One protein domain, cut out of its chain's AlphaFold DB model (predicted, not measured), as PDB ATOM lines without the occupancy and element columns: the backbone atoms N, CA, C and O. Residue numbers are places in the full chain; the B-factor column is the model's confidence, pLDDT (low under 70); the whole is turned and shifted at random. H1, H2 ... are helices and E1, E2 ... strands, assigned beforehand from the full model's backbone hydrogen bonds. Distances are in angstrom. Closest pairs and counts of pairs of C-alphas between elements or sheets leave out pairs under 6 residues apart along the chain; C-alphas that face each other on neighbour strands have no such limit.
ATOM      1  N   MET A 630     -21.625 -40.471  20.971       94.44
ATOM      2  CA  MET A 630     -20.790 -39.493  20.270       94.44
ATOM      3  C   MET A 630     -21.304 -38.057  20.453       94.44
ATOM      4  O   MET A 630     -20.507 -37.155  20.698       94.44
ATOM      5  N   THR A 631     -22.624 -37.845  20.398       94.62
ATOM      6  CA  THR A 631     -23.238 -36.538  20.670       94.62
ATOM      7  C   THR A 631     -23.007 -36.081  22.111       94.62
ATOM      8  O   THR A 631     -22.626 -34.938  22.338       94.62
ATOM      9  N   GLU A 632     -23.205 -36.959  23.093       93.88
ATOM     10  CA  GLU A 632     -23.000 -36.626  24.508       93.88
ATOM     11  C   GLU A 632     -21.525 -36.333  24.835       93.88
ATOM     12  O   GLU A 632     -21.245 -35.422  25.614       93.88
ATOM     13  N   VAL A 633     -20.581 -37.046  24.208       94.81
ATOM     14  CA  VAL A 633     -19.140 -36.763  24.324       94.81
ATOM     15  C   VAL A 633     -18.801 -35.388  23.759       94.81
ATOM     16  O   VAL A 633     -18.088 -34.634  24.414       94.81
ATOM     17  N   GLU A 634     -19.313 -35.029  22.580       95.06
ATOM     18  CA  GLU A 634     -19.055 -33.706  21.998       95.06
ATOM     19  C   GLU A 634     -19.610 -32.577  22.879       95.06
ATOM     20  O   GLU A 634     -18.920 -31.588  23.120       95.06
ATOM     21  N   ILE A 635     -20.820 -32.747  23.424       95.00
ATOM     22  CA  ILE A 635     -21.416 -31.778  24.356       95.00
ATOM     23  C   ILE A 635     -20.531 -31.595  25.595       95.00
ATOM     24  O   ILE A 635     -20.299 -30.461  26.016       95.00
ATOM     25  N   LEU A 636     -20.022 -32.692  26.165       95.50
ATOM     26  CA  LEU A 636     -19.100 -32.645  27.300       95.50
ATOM     27  C   LEU A 636     -17.805 -31.904  26.943       95.50
ATOM     28  O   LEU A 636     -17.383 -31.043  27.708       95.50
ATOM     29  N   LEU A 637     -17.207 -32.211  25.788       95.06
ATOM     30  CA  LEU A 637     -15.959 -31.594  25.335       95.06
ATOM     31  C   LEU A 637     -16.103 -30.089  25.109       95.06
ATOM     32  O   LEU A 637     -15.230 -29.336  25.524       95.06
ATOM     33  N   HIS A 638     -17.200 -29.641  24.495       95.00
ATOM     34  CA  HIS A 638     -17.452 -28.209  24.317       95.00
ATOM     35  C   HIS A 638     -17.592 -27.499  25.663       95.00
ATOM     36  O   HIS A 638     -16.950 -26.480  25.888       95.00
ATOM     37  N   ARG A 639     -18.367 -28.069  26.595       95.00
ATOM     38  CA  ARG A 639     -18.508 -27.500  27.942       95.00
ATOM     39  C   ARG A 639     -17.158 -27.398  28.659       95.00
ATOM     40  O   ARG A 639     -16.852 -26.348  29.206       95.00
ATOM     41  N   GLU A 640     -16.355 -28.462  28.625       95.62
ATOM     42  CA  GLU A 640     -15.016 -28.486  29.231       95.62
ATOM     43  C   GLU A 640     -14.089 -27.421  28.625       95.62
ATOM     44  O   GLU A 640     -13.418 -26.699  29.361       95.62
ATOM     45  N   LEU A 641     -14.059 -27.301  27.293       95.50
ATOM     46  CA  LEU A 641     -13.223 -26.322  26.596       95.50
ATOM     47  C   LEU A 641     -13.686 -24.882  26.846       95.50
ATOM     48  O   LEU A 641     -12.844 -24.016  27.078       95.50
ATOM     49  N   ASP A 642     -14.995 -24.619  26.829       95.25
ATOM     50  CA  ASP A 642     -15.557 -23.294  27.108       95.25
ATOM     51  C   ASP A 642     -15.224 -22.842  28.534       95.25
ATOM     52  O   ASP A 642     -14.700 -21.741  28.729       95.25
ATOM     53  N   ASP A 643     -15.471 -23.705  29.523       94.19
ATOM     54  CA  ASP A 643     -15.172 -23.421  30.928       94.19
ATOM     55  C   ASP A 643     -13.663 -23.190  31.131       94.19
ATOM     56  O   ASP A 643     -13.263 -22.242  31.813       94.19
ATOM     57  N   PHE A 644     -12.815 -23.999  30.485       95.06
ATOM     58  CA  PHE A 644     -11.363 -23.842  30.541       95.06
ATOM     59  C   PHE A 644     -10.899 -22.512  29.930       95.06
ATOM     60  O   PHE A 644     -10.179 -21.760  30.588       95.06
ATOM     61  N   LEU A 645     -11.327 -22.170  28.708       94.50
ATOM     62  CA  LEU A 645     -10.911 -20.932  28.034       94.50
ATOM     63  C   LEU A 645     -11.376 -19.672  28.779       94.50
ATOM     64  O   LEU A 645     -10.655 -18.673  28.784       94.50
ATOM     65  N   ILE A 646     -12.527 -19.714  29.461       94.88
ATOM     66  CA  ILE A 646     -12.985 -18.618  30.330       94.88
ATOM     67  C   ILE A 646     -12.005 -18.380  31.486       94.88
ATOM     68  O   ILE A 646     -11.703 -17.226  31.804       94.88
ATOM     69  N   GLU A 647     -11.500 -19.435  32.127       93.81
ATOM     70  CA  GLU A 647     -10.503 -19.291  33.194       93.81
ATOM     71  C   GLU A 647      -9.136 -18.855  32.646       93.81
ATOM     72  O   GLU A 647      -8.487 -17.992  33.243       93.81
ATOM     73  N   VAL A 648      -8.726 -19.359  31.475       93.25
ATOM     74  CA  VAL A 648      -7.494 -18.917  30.798       93.25
ATOM     75  C   VAL A 648      -7.559 -17.427  30.465       93.25
ATOM     76  O   VAL A 648      -6.600 -16.712  30.749       93.25
ATOM     77  N   GLN A 649      -8.682 -16.927  29.937       93.50
ATOM     78  CA  GLN A 649      -8.853 -15.500  29.645       93.50
ATOM     79  C   GLN A 649      -8.630 -14.643  30.895       93.50
ATOM     80  O   GLN A 649      -7.911 -13.653  30.830       93.50
ATOM     81  N   LYS A 650      -9.158 -15.044  32.061       92.88
ATOM     82  CA  LYS A 650      -8.929 -14.310  33.320       92.88
ATOM     83  C   LYS A 650      -7.454 -14.278  33.714       92.88
ATOM     84  O   LYS A 650      -6.992 -13.279  34.266       92.88
ATOM     85  N   ILE A 651      -6.728 -15.369  33.469       90.56
ATOM     86  CA  ILE A 651      -5.289 -15.446  33.735       90.56
ATOM     87  C   ILE A 651      -4.538 -14.519  32.784       90.56
ATOM     88  O   ILE A 651      -3.704 -13.748  33.252       90.56
ATOM     89  N   VAL A 652      -4.848 -14.561  31.486       89.06
ATOM     90  CA  VAL A 652      -4.234 -13.702  30.464       89.06
ATOM     91  C   VAL A 652      -4.520 -12.224  30.736       89.06
ATOM     92  O   VAL A 652      -3.584 -11.428  30.737       89.06
ATOM     93  N   ASP A 653      -5.754 -11.856  31.081       89.00
ATOM     94  CA  ASP A 653      -6.136 -10.478  31.425       89.00
ATOM     95  C   ASP A 653      -5.339  -9.934  32.625       89.00
ATOM     96  O   ASP A 653      -5.067  -8.735  32.718       89.00
ATOM     97  N   ALA A 654      -4.958 -10.809  33.563       85.12
ATOM     98  CA  ALA A 654      -4.172 -10.450  34.741       85.12
ATOM     99  C   ALA A 654      -2.653 -10.462  34.494       85.12
ATOM    100  O   ALA A 654      -1.914  -9.774  35.205       85.12
ATOM    101  N   SER A 655      -2.176 -11.263  33.539       82.25
ATOM    102  CA  SER A 655      -0.755 -11.550  33.327       82.25
ATOM    103  C   SER A 655      -0.142 -10.945  32.071       82.25
ATOM    104  O   SER A 655       1.082 -10.881  32.001       82.25
ATOM    105  N   GLY A 656      -0.958 -10.553  31.094       75.81
ATOM    106  CA  GLY A 656      -0.513 -10.212  29.743       75.81
ATOM    107  C   GLY A 656      -0.115 -11.419  28.883       75.81
ATOM    108  O   GLY A 656       0.513 -11.217  27.857       75.81
ATOM    109  N   GLY A 657      -0.434 -12.655  29.293       70.69
ATOM    110  CA  GLY A 657      -0.068 -13.881  28.561       70.69
ATOM    111  C   GLY A 657       1.313 -14.457  28.909       70.69
ATOM    112  O   GLY A 657       1.590 -15.611  28.590       70.69
ATOM    113  N   ASP A 658       2.144 -13.713  29.646       75.38
ATOM    114  CA  ASP A 658       3.485 -14.151  30.042       75.38
ATOM    115  C   ASP A 658       3.456 -15.347  31.011       75.38
ATOM    116  O   ASP A 658       2.736 -15.333  32.019       75.38
ATOM    117  N   GLU A 659       4.312 -16.343  30.752       81.06
ATOM    118  CA  GLU A 659       4.474 -17.566  31.561       81.06
ATOM    119  C   GLU A 659       3.149 -18.319  31.802       81.06
ATOM    120  O   GLU A 659       2.897 -18.820  32.904       81.06
ATOM    121  N   LEU A 660       2.287 -18.397  30.777       84.56
ATOM    122  CA  LEU A 660       0.955 -18.993  30.901       84.56
ATOM    123  C   LEU A 660       0.998 -20.420  31.471       84.56
ATOM    124  O   LEU A 660       0.233 -20.718  32.381       84.56
ATOM    125  N   GLU A 661       1.924 -21.272  31.023       84.44
ATOM    126  CA  GLU A 661       2.082 -22.645  31.535       84.44
ATOM    127  C   GLU A 661       2.237 -22.687  33.068       84.44
ATOM    128  O   GLU A 661       1.510 -23.410  33.751       84.44
ATOM    129  N   THR A 662       3.126 -21.861  33.625       84.75
ATOM    130  CA  THR A 662       3.340 -21.766  35.078       84.75
ATOM    131  C   THR A 662       2.071 -21.305  35.791       84.75
ATOM    132  O   THR A 662       1.701 -21.861  36.824       84.75
ATOM    133  N   LYS A 663       1.364 -20.323  35.224       86.50
ATOM    134  CA  LYS A 663       0.150 -19.751  35.822       86.50
ATOM    135  C   LYS A 663      -1.045 -20.700  35.773       86.50
ATOM    136  O   LYS A 663      -1.840 -20.701  36.709       86.50
ATOM    137  N   LEU A 664      -1.152 -21.537  34.739       87.81
ATOM    138  CA  LEU A 664      -2.148 -22.613  34.679       87.81
ATOM    139  C   LEU A 664      -1.924 -23.627  35.807       87.81
ATOM    140  O   LEU A 664      -2.872 -23.996  36.501       87.81
ATOM    141  N   ILE A 665      -0.663 -24.003  36.055       86.25
ATOM    142  CA  ILE A 665      -0.287 -24.904  37.154       86.25
ATOM    143  C   ILE A 665      -0.585 -24.263  38.519       86.25
ATOM    144  O   ILE A 665      -1.146 -24.921  39.394       86.25
ATOM    145  N   GLU A 666      -0.247 -22.984  38.714       88.25
ATOM    146  CA  GLU A 666      -0.534 -22.250  39.959       88.25
ATOM    147  C   GLU A 666      -2.037 -22.109  40.230       88.25
ATOM    148  O   GLU A 666      -2.468 -22.188  41.384       88.25
ATOM    149  N   ALA A 667      -2.837 -21.932  39.176       85.69
ATOM    150  CA  ALA A 667      -4.293 -21.906  39.251       85.69
ATOM    151  C   ALA A 667      -4.911 -23.301  39.470       85.69
ATOM    152  O   ALA A 667      -6.094 -23.396  39.796       85.69
ATOM    153  N   GLY A 668      -4.125 -24.373  39.317       85.81
ATOM    154  CA  GLY A 668      -4.599 -25.753  39.408       85.81
ATOM    155  C   GLY A 668      -5.551 -26.137  38.274       85.81
ATOM    156  O   GLY A 668      -6.442 -26.953  38.493       85.81
ATOM    157  N   LEU A 669      -5.401 -25.521  37.097       87.50
ATOM    158  CA  LEU A 669      -6.207 -25.827  35.919       87.50
ATOM    159  C   LEU A 669      -5.557 -26.961  35.125       87.50
ATOM    160  O   LEU A 669      -4.460 -26.805  34.586       87.50
ATOM    161  N   ASP A 670      -6.258 -28.086  35.023       86.12
ATOM    162  CA  ASP A 670      -5.853 -29.182  34.148       86.12
ATOM    163  C   ASP A 670      -6.177 -28.832  32.690       86.12
ATOM    164  O   ASP A 670      -7.298 -28.448  32.358       86.12
ATOM    165  N   VAL A 671      -5.183 -28.961  31.808       89.50
ATOM    166  CA  VAL A 671      -5.338 -28.665  30.378       89.50
ATOM    167  C   VAL A 671      -6.178 -29.765  29.708       89.50
ATOM    168  O   VAL A 671      -5.778 -30.935  29.768       89.50
ATOM    169  N   PRO A 672      -7.291 -29.430  29.024       92.69
ATOM    170  CA  PRO A 672      -8.139 -30.413  28.356       92.69
ATOM    171  C   PRO A 672      -7.375 -31.255  27.329       92.69
ATOM    172  O   PRO A 672      -6.572 -30.745  26.545       92.69
ATOM    173  N   LEU A 673      -7.666 -32.560  27.282       88.50
ATOM    174  CA  LEU A 673      -6.949 -33.507  26.417       88.50
ATOM    175  C   LEU A 673      -7.057 -33.151  24.928       88.50
ATOM    176  O   LEU A 673      -6.103 -33.348  24.185       88.50
ATOM    177  N   PHE A 674      -8.207 -32.639  24.486       89.06
ATOM    178  CA  PHE A 674      -8.459 -32.290  23.085       89.06
ATOM    179  C   PHE A 674      -8.066 -30.853  22.727       89.06
ATOM    180  O   PHE A 674      -8.356 -30.409  21.621       89.06
ATOM    181  N   LEU A 675      -7.379 -30.137  23.618       92.00
ATOM    182  CA  LEU A 675      -6.786 -28.840  23.319       92.00
ATOM    183  C   LEU A 675      -5.316 -29.036  22.931       92.00
ATOM    184  O   LEU A 675      -4.516 -29.509  23.738       92.00
ATOM    185  N   ALA A 676      -4.957 -28.691  21.698       87.81
ATOM    186  CA  ALA A 676      -3.591 -28.777  21.190       87.81
ATOM    187  C   ALA A 676      -2.767 -27.529  21.531       87.81
ATOM    188  O   ALA A 676      -1.618 -27.668  21.949       87.81
ATOM    189  N   ALA A 677      -3.347 -26.337  21.396       88.25
ATOM    190  CA  ALA A 677      -2.683 -25.073  21.712       88.25
ATOM    191  C   ALA A 677      -3.686 -23.985  22.125       88.25
ATOM    192  O   ALA A 677      -4.893 -24.134  21.928       88.25
ATOM    193  N   ILE A 678      -3.171 -22.904  22.706       90.38
ATOM    194  CA  ILE A 678      -3.902 -21.691  23.080       90.38
ATOM    195  C   ILE A 678      -3.240 -20.513  22.379       90.38
ATOM    196  O   ILE A 678      -2.013 -20.380  22.394       90.38
ATOM    197  N   HIS A 679      -4.067 -19.657  21.801       87.44
ATOM    198  CA  HIS A 679      -3.645 -18.515  21.007       87.44
ATOM    199  C   HIS A 679      -4.361 -17.243  21.463       87.44
ATOM    200  O   HIS A 679      -5.381 -17.297  22.163       87.44
ATOM    201  N   LEU A 680      -3.807 -16.106  21.044       84.88
ATOM    202  CA  LEU A 680      -4.420 -14.790  21.177       84.88
ATOM    203  C   LEU A 680      -4.757 -14.220  19.809       84.88
ATOM    204  O   LEU A 680      -3.905 -14.189  18.921       84.88
ATOM    205  N   ASP A 681      -5.980 -13.713  19.681       81.19
ATOM    206  CA  ASP A 681      -6.348 -12.879  18.543       81.19
ATOM    207  C   ASP A 681      -5.779 -11.450  18.685       81.19
ATOM    208  O   ASP A 681      -5.314 -11.033  19.753       81.19
ATOM    209  N   GLU A 682      -5.860 -10.652  17.616       76.31
ATOM    210  CA  GLU A 682      -5.404  -9.248  17.610       76.31
ATOM    211  C   GLU A 682      -6.115  -8.355  18.652       76.31
ATOM    212  O   GLU A 682      -5.650  -7.252  18.959       76.31
ATOM    213  N   SER A 683      -7.250  -8.804  19.200       78.62
ATOM    214  CA  SER A 683      -8.023  -8.098  20.225       78.62
ATOM    215  C   SER A 683      -7.640  -8.479  21.662       78.62
ATOM    216  O   SER A 683      -8.123  -7.846  22.604       78.62
ATOM    217  N   GLY A 684      -6.749  -9.462  21.835       78.25
ATOM    218  CA  GLY A 684      -6.337 -10.006  23.132       78.25
ATOM    219  C   GLY A 684      -7.299 -11.055  23.699       78.25
ATOM    220  O   GLY A 684      -7.255 -11.354  24.896       78.25
ATOM    221  N   LYS A 685      -8.191 -11.603  22.869       87.69
ATOM    222  CA  LYS A 685      -9.103 -12.678  23.250       87.69
ATOM    223  C   LYS A 685      -8.424 -14.029  23.049       87.69
ATOM    224  O   LYS A 685      -7.835 -14.310  22.009       87.69
ATOM    225  N   VAL A 686      -8.553 -14.874  24.059       90.19
ATOM    226  CA  VAL A 686      -8.045 -16.237  24.086       90.19
ATOM    227  C   VAL A 686      -8.970 -17.146  23.285       90.19
ATOM    228  O   VAL A 686     -10.191 -17.143  23.475       90.19
ATOM    229  N   TYR A 687      -8.374 -17.981  22.445       90.81
ATOM    230  CA  TYR A 687      -9.062 -19.072  21.770       90.81
ATOM    231  C   TYR A 687      -8.178 -20.330  21.745       90.81
ATOM    232  O   TYR A 687      -6.985 -20.291  22.065       90.81
ATOM    233  N   GLY A 688      -8.788 -21.474  21.437       89.94
ATOM    234  CA  GLY A 688      -8.123 -22.773  21.446       89.94
ATOM    235  C   GLY A 688      -7.916 -23.341  20.046       89.94
ATOM    236  O   GLY A 688      -8.734 -23.136  19.155       89.94
ATOM    237  N   MET A 689      -6.863 -24.132  19.881       88.31
ATOM    238  CA  MET A 689      -6.643 -24.958  18.695       88.31
ATOM    239  C   MET A 689      -6.800 -26.428  19.065       88.31
ATOM    240  O   MET A 689      -6.149 -26.916  19.989       88.31
ATOM    241  N   LEU A 690      -7.658 -27.146  18.346       88.75
ATOM    242  CA  LEU A 690      -7.845 -28.590  18.472       88.75
ATOM    243  C   LEU A 690      -6.801 -29.349  17.625       88.75
ATOM    244  O   LEU A 690      -6.214 -28.788  16.691       88.75
ATOM    245  N   PRO A 691      -6.578 -30.650  17.892       82.00
ATOM    246  CA  PRO A 691      -5.737 -31.507  17.065       82.00
ATOM    247  C   PRO A 691      -6.096 -31.422  15.578       82.00
ATOM    248  O   PRO A 691      -7.267 -31.449  15.208       82.00
ATOM    249  N   GLY A 692      -5.072 -31.339  14.725       73.56
ATOM    250  CA  GLY A 692      -5.250 -31.129  13.285       73.56
ATOM    251  C   GLY A 692      -5.366 -29.659  12.867       73.56
ATOM    252  O   GLY A 692      -5.581 -29.403  11.687       73.56
ATOM    253  N   GLY A 693      -5.185 -28.711  13.795       75.75
ATOM    254  CA  GLY A 693      -5.143 -27.280  13.488       75.75
ATOM    255  C   GLY A 693      -6.524 -26.650  13.317       75.75
ATOM    256  O   GLY A 693      -6.670 -25.734  12.519       75.75
ATOM    257  N   LEU A 694      -7.534 -27.164  14.023       85.00
ATOM    258  CA  LEU A 694      -8.911 -26.685  13.910       85.00
ATOM    259  C   LEU A 694      -9.221 -25.669  15.010       85.00
ATOM    260  O   LEU A 694      -8.940 -25.931  16.181       85.00
ATOM    261  N   HIS A 695      -9.850 -24.561  14.645       88.62
ATOM    262  CA  HIS A 695     -10.141 -23.458  15.548       88.62
ATOM    263  C   HIS A 695     -11.291 -23.788  16.524       88.62
ATOM    264  O   HIS A 695     -12.246 -24.496  16.180       88.62
ATOM    265  N   TYR A 696     -11.208 -23.275  17.754       91.19
ATOM    266  CA  TYR A 696     -12.238 -23.374  18.789       91.19
ATOM    267  C   TYR A 696     -12.391 -22.025  19.518       91.19
ATOM    268  O   TYR A 696     -11.373 -21.477  19.940       91.19
ATOM    269  N   PRO A 697     -13.615 -21.509  19.766       90.62
ATOM    270  CA  PRO A 697     -14.917 -22.191  19.691       90.62
ATOM    271  C   PRO A 697     -15.426 -22.485  18.278       90.62
ATOM    272  O   PRO A 697     -15.200 -21.721  17.346       90.62
ATOM    273  N   ARG A 698     -16.172 -23.585  18.128       90.25
ATOM    274  CA  ARG A 698     -16.797 -23.995  16.858       90.25
ATOM    275  C   ARG A 698     -18.189 -24.602  17.077       90.25
ATOM    276  O   ARG A 698     -18.511 -24.959  18.212       90.25
ATOM    277  N   PRO A 699     -19.025 -24.746  16.033       89.50
ATOM    278  CA  PRO A 699     -20.313 -25.428  16.152       89.50
ATOM    279  C   PRO A 699     -20.163 -26.937  16.405       89.50
ATOM    280  O   PRO A 699     -19.174 -27.546  16.006       89.50
ATOM    281  N   GLN A 700     -21.171 -27.537  17.045       90.81
ATOM    282  CA  GLN A 700     -21.243 -28.985  17.274       90.81
ATOM    283  C   GLN A 700     -21.629 -29.730  15.991       90.81
ATOM    284  O   GLN A 700     -22.649 -29.429  15.363       90.81
ATOM    285  N   ALA A 701     -20.848 -30.744  15.640       91.31
ATOM    286  CA  ALA A 701     -20.999 -31.560  14.446       91.31
ATOM    287  C   ALA A 701     -21.940 -32.756  14.659       91.31
ATOM    288  O   ALA A 701     -22.757 -33.076  13.791       91.31
ATOM    289  N   MET A 702     -21.863 -33.437  15.805       93.56
ATOM    290  CA  MET A 702     -22.576 -34.695  16.038       93.56
ATOM    291  C   MET A 702     -24.102 -34.565  16.075       93.56
ATOM    292  O   MET A 702     -24.748 -35.463  15.535       93.56
ATOM    293  N   PRO A 703     -24.726 -33.511  16.641       90.69
ATOM    294  CA  PRO A 703     -26.173 -33.318  16.534       90.69
ATOM    295  C   PRO A 703     -26.652 -33.224  15.080       90.69
ATOM    296  O   PRO A 703     -27.684 -33.793  14.720       90.69
ATOM    297  N   VAL A 704     -25.876 -32.543  14.229       90.31
ATOM    298  CA  VAL A 704     -26.162 -32.412  12.796       90.31
ATOM    299  C   VAL A 704     -26.014 -33.768  12.110       90.31
ATOM    300  O   VAL A 704     -26.941 -34.207  11.432       90.31
ATOM    301  N   ILE A 705     -24.908 -34.477  12.354       91.50
ATOM    302  CA  ILE A 705     -24.669 -35.819  11.805       91.50
ATOM    303  C   ILE A 705     -25.778 -36.788  12.232       91.50
ATOM    304  O   ILE A 705     -26.327 -37.496  11.393       91.50
ATOM    305  N   ALA A 706     -26.159 -36.803  13.513       91.19
ATOM    306  CA  ALA A 706     -27.209 -37.675  14.038       91.19
ATOM    307  C   ALA A 706     -28.566 -37.419  13.365       91.19
ATOM    308  O   ALA A 706     -29.319 -38.364  13.120       91.19
ATOM    309  N   SER A 707     -28.857 -36.166  12.992       89.69
ATOM    310  CA  SER A 707     -30.095 -35.818  12.288       89.69
ATOM    311  C   SER A 707     -30.234 -36.525  10.934       89.69
ATOM    312  O   SER A 707     -31.350 -36.881  10.546       89.69
ATOM    313  N   TRP A 708     -29.121 -36.830  10.250       91.44
ATOM    314  CA  TRP A 708     -29.136 -37.529   8.958       91.44
ATOM    315  C   TRP A 708     -29.640 -38.974   9.072       91.44
ATOM    316  O   TRP A 708     -30.146 -39.521   8.092       91.44
ATOM    317  N   PHE A 709     -29.549 -39.573  10.264       93.88
ATOM    318  CA  PHE A 709     -29.926 -40.960  10.538       93.88
ATOM    319  C   PHE A 709     -31.374 -41.109  11.025       93.88
ATOM    320  O   PHE A 709     -31.825 -42.236  11.208       93.88
ATOM    321  N   THR A 710     -32.119 -40.016  11.227       89.62
ATOM    322  CA  THR A 710     -33.460 -40.031  11.849       89.62
ATOM    323  C   THR A 710     -34.411 -41.050  11.206       89.62
ATOM    324  O   THR A 710     -35.020 -41.859  11.908       89.62
ATOM    325  N   ASP A 711     -34.488 -41.069   9.872       89.44
ATOM    326  CA  ASP A 711     -35.369 -41.979   9.126       89.44
ATOM    327  C   ASP A 711     -34.951 -43.450   9.261       89.44
ATOM    328  O   ASP A 711     -35.794 -44.346   9.325       89.44
ATOM    329  N   PHE A 712     -33.641 -43.703   9.319       92.19
ATOM    330  CA  PHE A 712     -33.098 -45.035   9.555       92.19
ATOM    331  C   PHE A 712     -33.404 -45.500  10.981       92.19
ATOM    332  O   PHE A 712     -33.948 -46.591  11.163       92.19
ATOM    333  N   LEU A 713     -33.121 -44.659  11.983       90.31
ATOM    334  CA  LEU A 713     -33.337 -44.959  13.400       90.31
ATOM    335  C   LEU A 713     -34.792 -45.339  13.688       90.31
ATOM    336  O   LEU A 713     -35.021 -46.310  14.409       90.31
ATOM    337  N   ALA A 714     -35.755 -44.672  13.043       90.19
ATOM    338  CA  ALA A 714     -37.181 -44.980  13.164       90.19
ATOM    339  C   ALA A 714     -37.549 -46.422  12.759       90.19
ATOM    340  O   ALA A 714     -38.526 -46.963  13.270       90.19
ATOM    341  N   LYS A 715     -36.768 -47.058  11.874       89.62
ATOM    342  CA  LYS A 715     -37.019 -48.420  11.370       89.62
ATOM    343  C   LYS A 715     -36.054 -49.478  11.900       89.62
ATOM    344  O   LYS A 715     -36.277 -50.663  11.675       89.62
ATOM    345  N   THR A 716     -35.002 -49.096  12.628       81.81
ATOM    346  CA  THR A 716     -33.944 -50.017  13.104       81.81
ATOM    347  C   THR A 716     -34.454 -51.253  13.839       81.81
ATOM    348  O   THR A 716     -33.798 -52.289  13.803       81.81
ATOM    349  N   SER A 717     -35.607 -51.169  14.510       79.06
ATOM    350  CA  SER A 717     -36.200 -52.294  15.236       79.06
ATOM    351  C   SER A 717     -36.911 -53.306  14.326       79.06
ATOM    352  O   SER A 717     -36.942 -54.489  14.672       79.06
ATOM    353  N   GLU A 718     -37.360 -52.887  13.143       86.38
ATOM    354  CA  GLU A 718     -38.207 -53.660  12.225       86.38
ATOM    355  C   GLU A 718     -37.414 -54.439  11.174       86.38
ATOM    356  O   GLU A 718     -37.877 -55.482  10.723       86.38
ATOM    357  N   ILE A 719     -36.208 -53.978  10.829       88.75
ATOM    358  CA  ILE A 719     -35.436 -54.509   9.697       88.75
ATOM    359  C   ILE A 719     -34.013 -54.941  10.082       88.75
ATOM    360  O   ILE A 719     -33.464 -54.545  11.120       88.75
ATOM    361  N   GLY A 720     -33.402 -55.746   9.212       89.75
ATOM    362  CA  GLY A 720     -31.986 -56.105   9.259       89.75
ATOM    363  C   GLY A 720     -31.590 -57.198  10.250       89.75
ATOM    364  O   GLY A 720     -32.336 -57.609  11.138       89.75
ATOM    365  N   GLY A 721     -30.334 -57.618  10.115       93.62
ATOM    366  CA  GLY A 721     -29.719 -58.668  10.919       93.62
ATOM    367  C   GLY A 721     -29.354 -59.886  10.083       93.62
ATOM    368  O   GLY A 721     -29.495 -59.891   8.860       93.62
ATOM    369  N   SER A 740     -29.993 -60.186   6.031       94.62
ATOM    370  CA  SER A 740     -30.854 -59.101   5.570       94.62
ATOM    371  C   SER A 740     -30.006 -57.869   5.255       94.62
ATOM    372  O   SER A 740     -29.289 -57.364   6.131       94.62
ATOM    373  N   THR A 741     -30.072 -57.381   4.016       92.56
ATOM    374  CA  THR A 741     -29.411 -56.137   3.570       92.56
ATOM    375  C   THR A 741     -30.297 -54.906   3.687       92.56
ATOM    376  O   THR A 741     -29.785 -53.794   3.588       92.56
ATOM    377  N   GLU A 742     -31.591 -55.074   3.954       91.50
ATOM    378  CA  GLU A 742     -32.583 -53.991   3.970       91.50
ATOM    379  C   GLU A 742     -32.190 -52.834   4.902       91.50
ATOM    380  O   GLU A 742     -32.252 -51.669   4.517       91.50
ATOM    381  N   ALA A 743     -31.700 -53.143   6.108       91.75
ATOM    382  CA  ALA A 743     -31.233 -52.125   7.049       91.75
ATOM    383  C   ALA A 743     -30.014 -51.352   6.532       91.75
ATOM    384  O   ALA A 743     -29.928 -50.142   6.726       91.75
ATOM    385  N   LEU A 744     -29.078 -52.030   5.863       92.12
ATOM    386  CA  LEU A 744     -27.893 -51.387   5.301       92.12
ATOM    387  C   LEU A 744     -28.263 -50.524   4.087       92.12
ATOM    388  O   LEU A 744     -27.791 -49.397   3.969       92.12
ATOM    389  N   ALA A 745     -29.140 -51.032   3.224       92.06
ATOM    390  CA  ALA A 745     -29.690 -50.311   2.084       92.06
ATOM    391  C   ALA A 745     -30.428 -49.041   2.533       92.06
ATOM    392  O   ALA A 745     -30.149 -47.950   2.030       92.06
ATOM    393  N   LEU A 746     -31.300 -49.155   3.543       92.56
ATOM    394  CA  LEU A 746     -31.997 -48.011   4.127       92.56
ATOM    395  C   LEU A 746     -31.018 -47.011   4.744       92.56
ATOM    396  O   LEU A 746     -31.174 -45.812   4.531       92.56
ATOM    397  N   LEU A 747     -30.017 -47.484   5.489       93.50
ATOM    398  CA  LEU A 747     -28.996 -46.632   6.092       93.50
ATOM    399  C   LEU A 747     -28.275 -45.795   5.029       93.50
ATOM    400  O   LEU A 747     -28.236 -44.573   5.133       93.50
ATOM    401  N   VAL A 748     -27.752 -46.448   3.986       92.62
ATOM    402  CA  VAL A 748     -27.048 -45.772   2.888       92.62
ATOM    403  C   VAL A 748     -27.975 -44.771   2.202       92.62
ATOM    404  O   VAL A 748     -27.618 -43.602   2.070       92.62
ATOM    405  N   LYS A 749     -29.187 -45.190   1.824       91.69
ATOM    406  CA  LYS A 749     -30.150 -44.316   1.143       91.69
ATOM    407  C   LYS A 749     -30.524 -43.101   1.980       91.69
ATOM    408  O   LYS A 749     -30.473 -41.989   1.468       91.69
ATOM    409  N   THR A 750     -30.916 -43.296   3.235       90.88
ATOM    410  CA  THR A 750     -31.407 -42.210   4.101       90.88
ATOM    411  C   THR A 750     -30.307 -41.210   4.413       90.88
ATOM    412  O   THR A 750     -30.479 -40.028   4.124       90.88
ATOM    413  N   VAL A 751     -29.150 -41.671   4.897       92.62
ATOM    414  CA  VAL A 751     -28.038 -40.789   5.277       92.62
ATOM    415  C   VAL A 751     -27.546 -39.997   4.071       92.62
ATOM    416  O   VAL A 751     -27.442 -38.773   4.136       92.62
ATOM    417  N   VAL A 752     -27.303 -40.674   2.947       92.38
ATOM    418  CA  VAL A 752     -26.764 -40.022   1.753       92.38
ATOM    419  C   VAL A 752     -27.794 -39.088   1.109       92.38
ATOM    420  O   VAL A 752     -27.445 -37.965   0.748       92.38
ATOM    421  N   ASN A 753     -29.068 -39.488   1.001       91.06
ATOM    422  CA  ASN A 753     -30.106 -38.609   0.452       91.06
ATOM    423  C   ASN A 753     -30.354 -37.388   1.343       91.06
ATOM    424  O   ASN A 753     -30.579 -36.300   0.808       91.06
ATOM    425  N   ASN A 754     -30.336 -37.551   2.669       90.50
ATOM    426  CA  ASN A 754     -30.518 -36.448   3.607       90.50
ATOM    427  C   ASN A 754     -29.354 -35.464   3.492       90.50
ATOM    428  O   ASN A 754     -29.604 -34.296   3.188       90.50
ATOM    429  N   PHE A 755     -28.113 -35.950   3.576       90.88
ATOM    430  CA  PHE A 755     -26.906 -35.147   3.369       90.88
ATOM    431  C   PHE A 755     -26.939 -34.396   2.032       90.88
ATOM    432  O   PHE A 755     -26.834 -33.171   1.994       90.88
ATOM    433  N   TYR A 756     -27.156 -35.110   0.925       89.62
ATOM    434  CA  TYR A 756     -27.164 -34.496  -0.400       89.62
ATOM    435  C   TYR A 756     -28.262 -33.438  -0.522       89.62
ATOM    436  O   TYR A 756     -28.010 -32.338  -1.005       89.62
ATOM    437  N   SER A 757     -29.472 -33.735  -0.037       87.88
ATOM    438  CA  SER A 757     -30.587 -32.789  -0.115       87.88
ATOM    439  C   SER A 757     -30.364 -31.517   0.694       87.88
ATOM    440  O   SER A 757     -30.764 -30.451   0.230       87.88
ATOM    441  N   MET A 758     -29.715 -31.627   1.855       87.75
ATOM    442  CA  MET A 758     -29.429 -30.489   2.726       87.75
ATOM    443  C   MET A 758     -28.301 -29.615   2.178       87.75
ATOM    444  O   MET A 758     -28.413 -28.395   2.242       87.75
ATOM    445  N   TYR A 759     -27.241 -30.215   1.626       89.56
ATOM    446  CA  TYR A 759     -26.000 -29.481   1.361       89.56
ATOM    447  C   TYR A 759     -25.627 -29.360  -0.117       89.56
ATOM    448  O   TYR A 759     -25.120 -28.329  -0.533       89.56
ATOM    449  N   MET A 760     -25.895 -30.376  -0.936       87.44
ATOM    450  CA  MET A 760     -25.351 -30.457  -2.302       87.44
ATOM    451  C   MET A 760     -26.294 -29.917  -3.386       87.44
ATOM    452  O   MET A 760     -25.908 -29.825  -4.548       87.44
ATOM    453  N   THR A 761     -27.534 -29.565  -3.038       85.25
ATOM    454  CA  THR A 761     -28.554 -29.124  -4.009       85.25
ATOM    455  C   THR A 761     -28.491 -27.638  -4.356       85.25
ATOM    456  O   THR A 761     -29.065 -27.228  -5.366       85.25
ATOM    457  N   SER A 762     -27.825 -26.819  -3.536       88.19
ATOM    458  CA  SER A 762     -27.771 -25.365  -3.700       88.19
ATOM    459  C   SER A 762     -26.454 -24.782  -3.172       88.19
ATOM    460  O   SER A 762     -25.869 -25.355  -2.249       88.19
ATOM    461  N   PRO A 763     -25.979 -23.644  -3.718       86.94
ATOM    462  CA  PRO A 763     -24.839 -22.915  -3.162       86.94
ATOM    463  C   PRO A 763     -25.036 -22.545  -1.686       86.94
ATOM    464  O   PRO A 763     -24.098 -22.665  -0.904       86.94
ATOM    465  N   GLU A 764     -26.260 -22.182  -1.291       90.25
ATOM    466  CA  GLU A 764     -26.619 -21.882   0.098       90.25
ATOM    467  C   GLU A 764     -26.489 -23.118   1.003       90.25
ATOM    468  O   GLU A 764     -26.084 -23.003   2.154       90.25
ATOM    469  N   GLY A 765     -26.794 -24.312   0.485       87.69
ATOM    470  CA  GLY A 765     -26.570 -25.579   1.185       87.69
ATOM    471  C   GLY A 765     -25.085 -25.875   1.400       87.69
ATOM    472  O   GLY A 765     -24.693 -26.307   2.481       87.69
ATOM    473  N   MET A 766     -24.234 -25.592   0.411       85.25
ATOM    474  CA  MET A 766     -22.782 -25.743   0.557       85.25
ATOM    475  C   MET A 766     -22.209 -24.730   1.549       85.25
ATOM    476  O   MET A 766     -21.363 -25.081   2.368       85.25
ATOM    477  N   GLU A 767     -22.705 -23.493   1.528       86.50
ATOM    478  CA  GLU A 767     -22.374 -22.482   2.533       86.50
ATOM    479  C   GLU A 767     -22.843 -22.913   3.932       86.50
ATOM    480  O   GLU A 767     -22.096 -22.793   4.904       86.50
ATOM    481  N   LEU A 768     -24.034 -23.509   4.046       86.88
ATOM    482  CA  LEU A 768     -24.530 -24.086   5.295       86.88
ATOM    483  C   LEU A 768     -23.628 -25.223   5.799       86.88
ATOM    484  O   LEU A 768     -23.337 -25.279   6.988       86.88
ATOM    485  N   LEU A 769     -23.152 -26.109   4.918       86.31
ATOM    486  CA  LEU A 769     -22.212 -27.172   5.288       86.31
ATOM    487  C   LEU A 769     -20.906 -26.581   5.828       86.31
ATOM    488  O   LEU A 769     -20.440 -26.970   6.898       86.31
ATOM    489  N   MET A 770     -20.335 -25.611   5.110       81.44
ATOM    490  CA  MET A 770     -19.100 -24.952   5.530       81.44
ATOM    491  C   MET A 770     -19.284 -24.234   6.868       81.44
ATOM    492  O   MET A 770     -18.449 -24.385   7.746       81.44
ATOM    493  N   THR A 771     -20.395 -23.528   7.071       82.69
ATOM    494  CA  THR A 771     -20.663 -22.802   8.325       82.69
ATOM    495  C   THR A 771     -21.038 -23.708   9.501       82.69
ATOM    496  O   THR A 771     -20.820 -23.324  10.648       82.69
ATOM    497  N   GLN A 772     -21.591 -24.901   9.258       84.88
ATOM    498  CA  GLN A 772     -21.923 -25.863  10.315       84.88
ATOM    499  C   GLN A 772     -20.714 -26.653  10.815       84.88
ATOM    500  O   GLN A 772     -20.706 -27.053  11.975       84.88
ATOM    501  N   PHE A 773     -19.717 -26.897   9.962       82.75
ATOM    502  CA  PHE A 773     -18.581 -27.748  10.317       82.75
ATOM    503  C   PHE A 773     -17.249 -27.006  10.376       82.75
ATOM    504  O   PHE A 773     -16.416 -27.412  11.172       82.75
ATOM    505  N   ALA A 774     -17.017 -25.953   9.595       81.00
ATOM    506  CA  ALA A 774     -15.756 -25.212   9.590       81.00
ATOM    507  C   ALA A 774     -15.879 -23.878  10.337       81.00
ATOM    508  O   ALA A 774     -16.909 -23.202  10.282       81.00
ATOM    509  N   HIS A 775     -14.803 -23.480  11.012       82.06
ATOM    510  CA  HIS A 775     -14.639 -22.109  11.474       82.06
ATOM    511  C   HIS A 775     -14.107 -21.241  10.311       82.06
ATOM    512  O   HIS A 775     -13.275 -21.720   9.538       82.06
ATOM    513  N   PRO A 776     -14.522 -19.966  10.160       74.19
ATOM    514  CA  PRO A 776     -14.028 -19.087   9.088       74.19
ATOM    515  C   PRO A 776     -12.504 -18.917   9.049       74.19
ATOM    516  O   PRO A 776     -11.941 -18.582   8.006       74.19
ATOM    517  N   GLU A 777     -11.847 -19.131  10.186       74.44
ATOM    518  CA  GLU A 777     -10.399 -19.006  10.339       74.44
ATOM    519  C   GLU A 777      -9.644 -20.319  10.091       74.44
ATOM    520  O   GLU A 777      -8.440 -20.275   9.871       74.44
ATOM    521  N   ASP A 778     -10.335 -21.467   9.985       73.56
ATOM    522  CA  ASP A 778      -9.710 -22.753   9.608       73.56
ATOM    523  C   ASP A 778      -9.046 -22.686   8.213       73.56
ATOM    524  O   ASP A 778      -8.181 -23.494   7.879       73.56
ATOM    525  N   LEU A 779      -9.468 -21.732   7.373       61.91
ATOM    526  CA  LEU A 779      -8.980 -21.521   6.005       61.91
ATOM    527  C   LEU A 779      -8.019 -20.326   5.876       61.91
ATOM    528  O   LEU A 779      -7.574 -20.027   4.765       61.91
ATOM    529  N   GLN A 780      -7.716 -19.622   6.971       59.66
ATOM    530  CA  GLN A 780      -6.876 -18.421   6.966       59.66
ATOM    531  C   GLN A 780      -5.465 -18.731   7.490       59.66
ATOM    532  O   GLN A 780      -5.281 -19.540   8.394       59.66
ATOM    533  N   ASN A 781      -4.442 -18.086   6.915       46.44
ATOM    534  CA  ASN A 781      -3.081 -18.117   7.463       46.44
ATOM    535  C   ASN A 781      -3.035 -17.159   8.663       46.44
ATOM    536  O   ASN A 781      -2.719 -15.982   8.491       46.44
ATOM    537  N   LEU A 782      -3.386 -17.635   9.855       51.22
ATOM    538  CA  LEU A 782      -3.299 -16.822  11.064       51.22
ATOM    539  C   LEU A 782      -1.821 -16.594  11.431       51.22
ATOM    540  O   LEU A 782      -1.067 -17.545  11.639       51.22
ATOM    541  N   SER A 783      -1.396 -15.329  11.486       48.62
ATOM    542  CA  SER A 783      -0.092 -14.893  12.011       48.62
ATOM    543  C   SER A 783      -0.178 -14.639  13.518       48.62
ATOM    544  O   SER A 783       0.135 -13.548  13.990       48.62
ATOM    545  N   GLU A 784      -0.706 -15.607  14.258       56.28
ATOM    546  CA  GLU A 784      -1.195 -15.366  15.614       56.28
ATOM    547  C   GLU A 784      -0.265 -15.951  16.672       56.28
ATOM    548  O   GLU A 784       0.343 -17.007  16.485       56.28
ATOM    549  N   GLU A 785      -0.118 -15.214  17.774       63.44
ATOM    550  CA  GLU A 785       0.836 -15.511  18.834       63.44
ATOM    551  C   GLU A 785       0.378 -16.750  19.617       63.44
ATOM    552  O   GLU A 785      -0.577 -16.721  20.398       63.44
ATOM    553  N   GLU A 786       1.052 -17.871  19.363       77.00
ATOM    554  CA  GLU A 786       0.902 -19.112  20.116       77.00
ATOM    555  C   GLU A 786       1.496 -18.916  21.518       77.00
ATOM    556  O   GLU A 786       2.714 -18.840  21.688       77.00
ATOM    557  N   ILE A 787       0.635 -18.826  22.533       85.19
ATOM    558  CA  ILE A 787       1.059 -18.550  23.916       85.19
ATOM    559  C   ILE A 787       1.212 -19.810  24.768       85.19
ATOM    560  O   ILE A 787       1.852 -19.781  25.822       85.19
TER     561      ILE A 787
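This is residues 630 to 721 and 740 to 787 of the 976 residues of a protein of Candidatus Vecturithrix granuli (UniProt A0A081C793). Picture two loosely joined lobes in a row: in one, the long helix H1 covers one face of a small twisted sheet, with H2 packed across its last part; in the other, the helices H3, H4, H5 and H6 form a loose group, H5 and H6 meeting at their ends as a corner. The start of H1 reaches H3, and residues 774 to 784 run back from H6 to the sheet, where E4 takes one edge. The printed part has 140 residues with six named helices and four named strands, in the order H1 H2 E1 E2 E3 H3 H4 H5 H6 E4; the sheet runs E3 E2 E1 E4, all antiparallel, and the class is mixed, helices and strands. The whole is loose, with a radius of gyration of the C-alphas of 20.0 A, and spans 61 by 34 by 19 A, only just flat.

Find C-alpha 630 at (-20.790, -39.493, 20.270); from there H1, residues 630 to 655, runs 36.8 A. Next come H2, residues 660 to 667, and the strands E1, 677 to 680, E2, 686 to 690, 13.6 A long, and E3, 694 to 696. Read on to H3, residues 702 to 707, and H4, 710 to 713. After the cut, find C-alpha 742 at (-32.583, -53.991, 3.970), where H5, residues 742 to 760, begins its 25.4 A. H6, residues 763 to 773, is 15.6 A long, and E4, residues 785 to 787, ends at C-alpha 787 (1.059, -18.550, 23.916).

Begin at the sheet, where E1, E2 and E3 form a meander, each strand the antiparallel neighbour of the one before. Look at N 689 and O 677, 2.8 A apart, for the hairpin E1 and E2; N 696 and O 688, 2.8 A, for the hairpin E2 and E3; and N 787 and O 678, 3.1 A, for E1 and E4. H1 is on one face of the sheet, two layers, at a height over the sheet of 8.4 A, and runs slantwise to the strands, at 35 degrees to E2 on the local plane; its closest C-alphas to E2 are those of Gln 649 and Val 686, 5.7 A. With residues 648 to 652 alone H1 touches H2, about perpendicular at 82 degrees, closest at the C-alphas of Ile 651 and Lys 663, 7.2 A. With residues 630 to 634 alone it touches H3, closest at the C-alphas of Thr 631 and Met 702, 5.0 A. H3 and H5 are near each other, with 7 pairs of C-alphas within 10 A. With residues 743 to 751 alone H5 touches H4, closest at the C-alphas of Phe 712 and Leu 747, 5.6 A. H5 and H6 touch only at the corner, closest at the C-alphas of Tyr 759 and Gly 765, 3.9 A. In H1, H2, H3, H5 and H6 every O i to N i+4 pair is within hydrogen-bond range; H4 is too short for such a pair.

The two C-alphas farthest apart, those of Ser 655 and Ser 740, are 62.7 A apart. Residues 722 to 739 are not printed, and C-alphas 721 and 740 are 5.5 A apart across the cut. The link from H6 to E4 is long, and residues 779 to 785 in it and in E4 have pLDDT under 70.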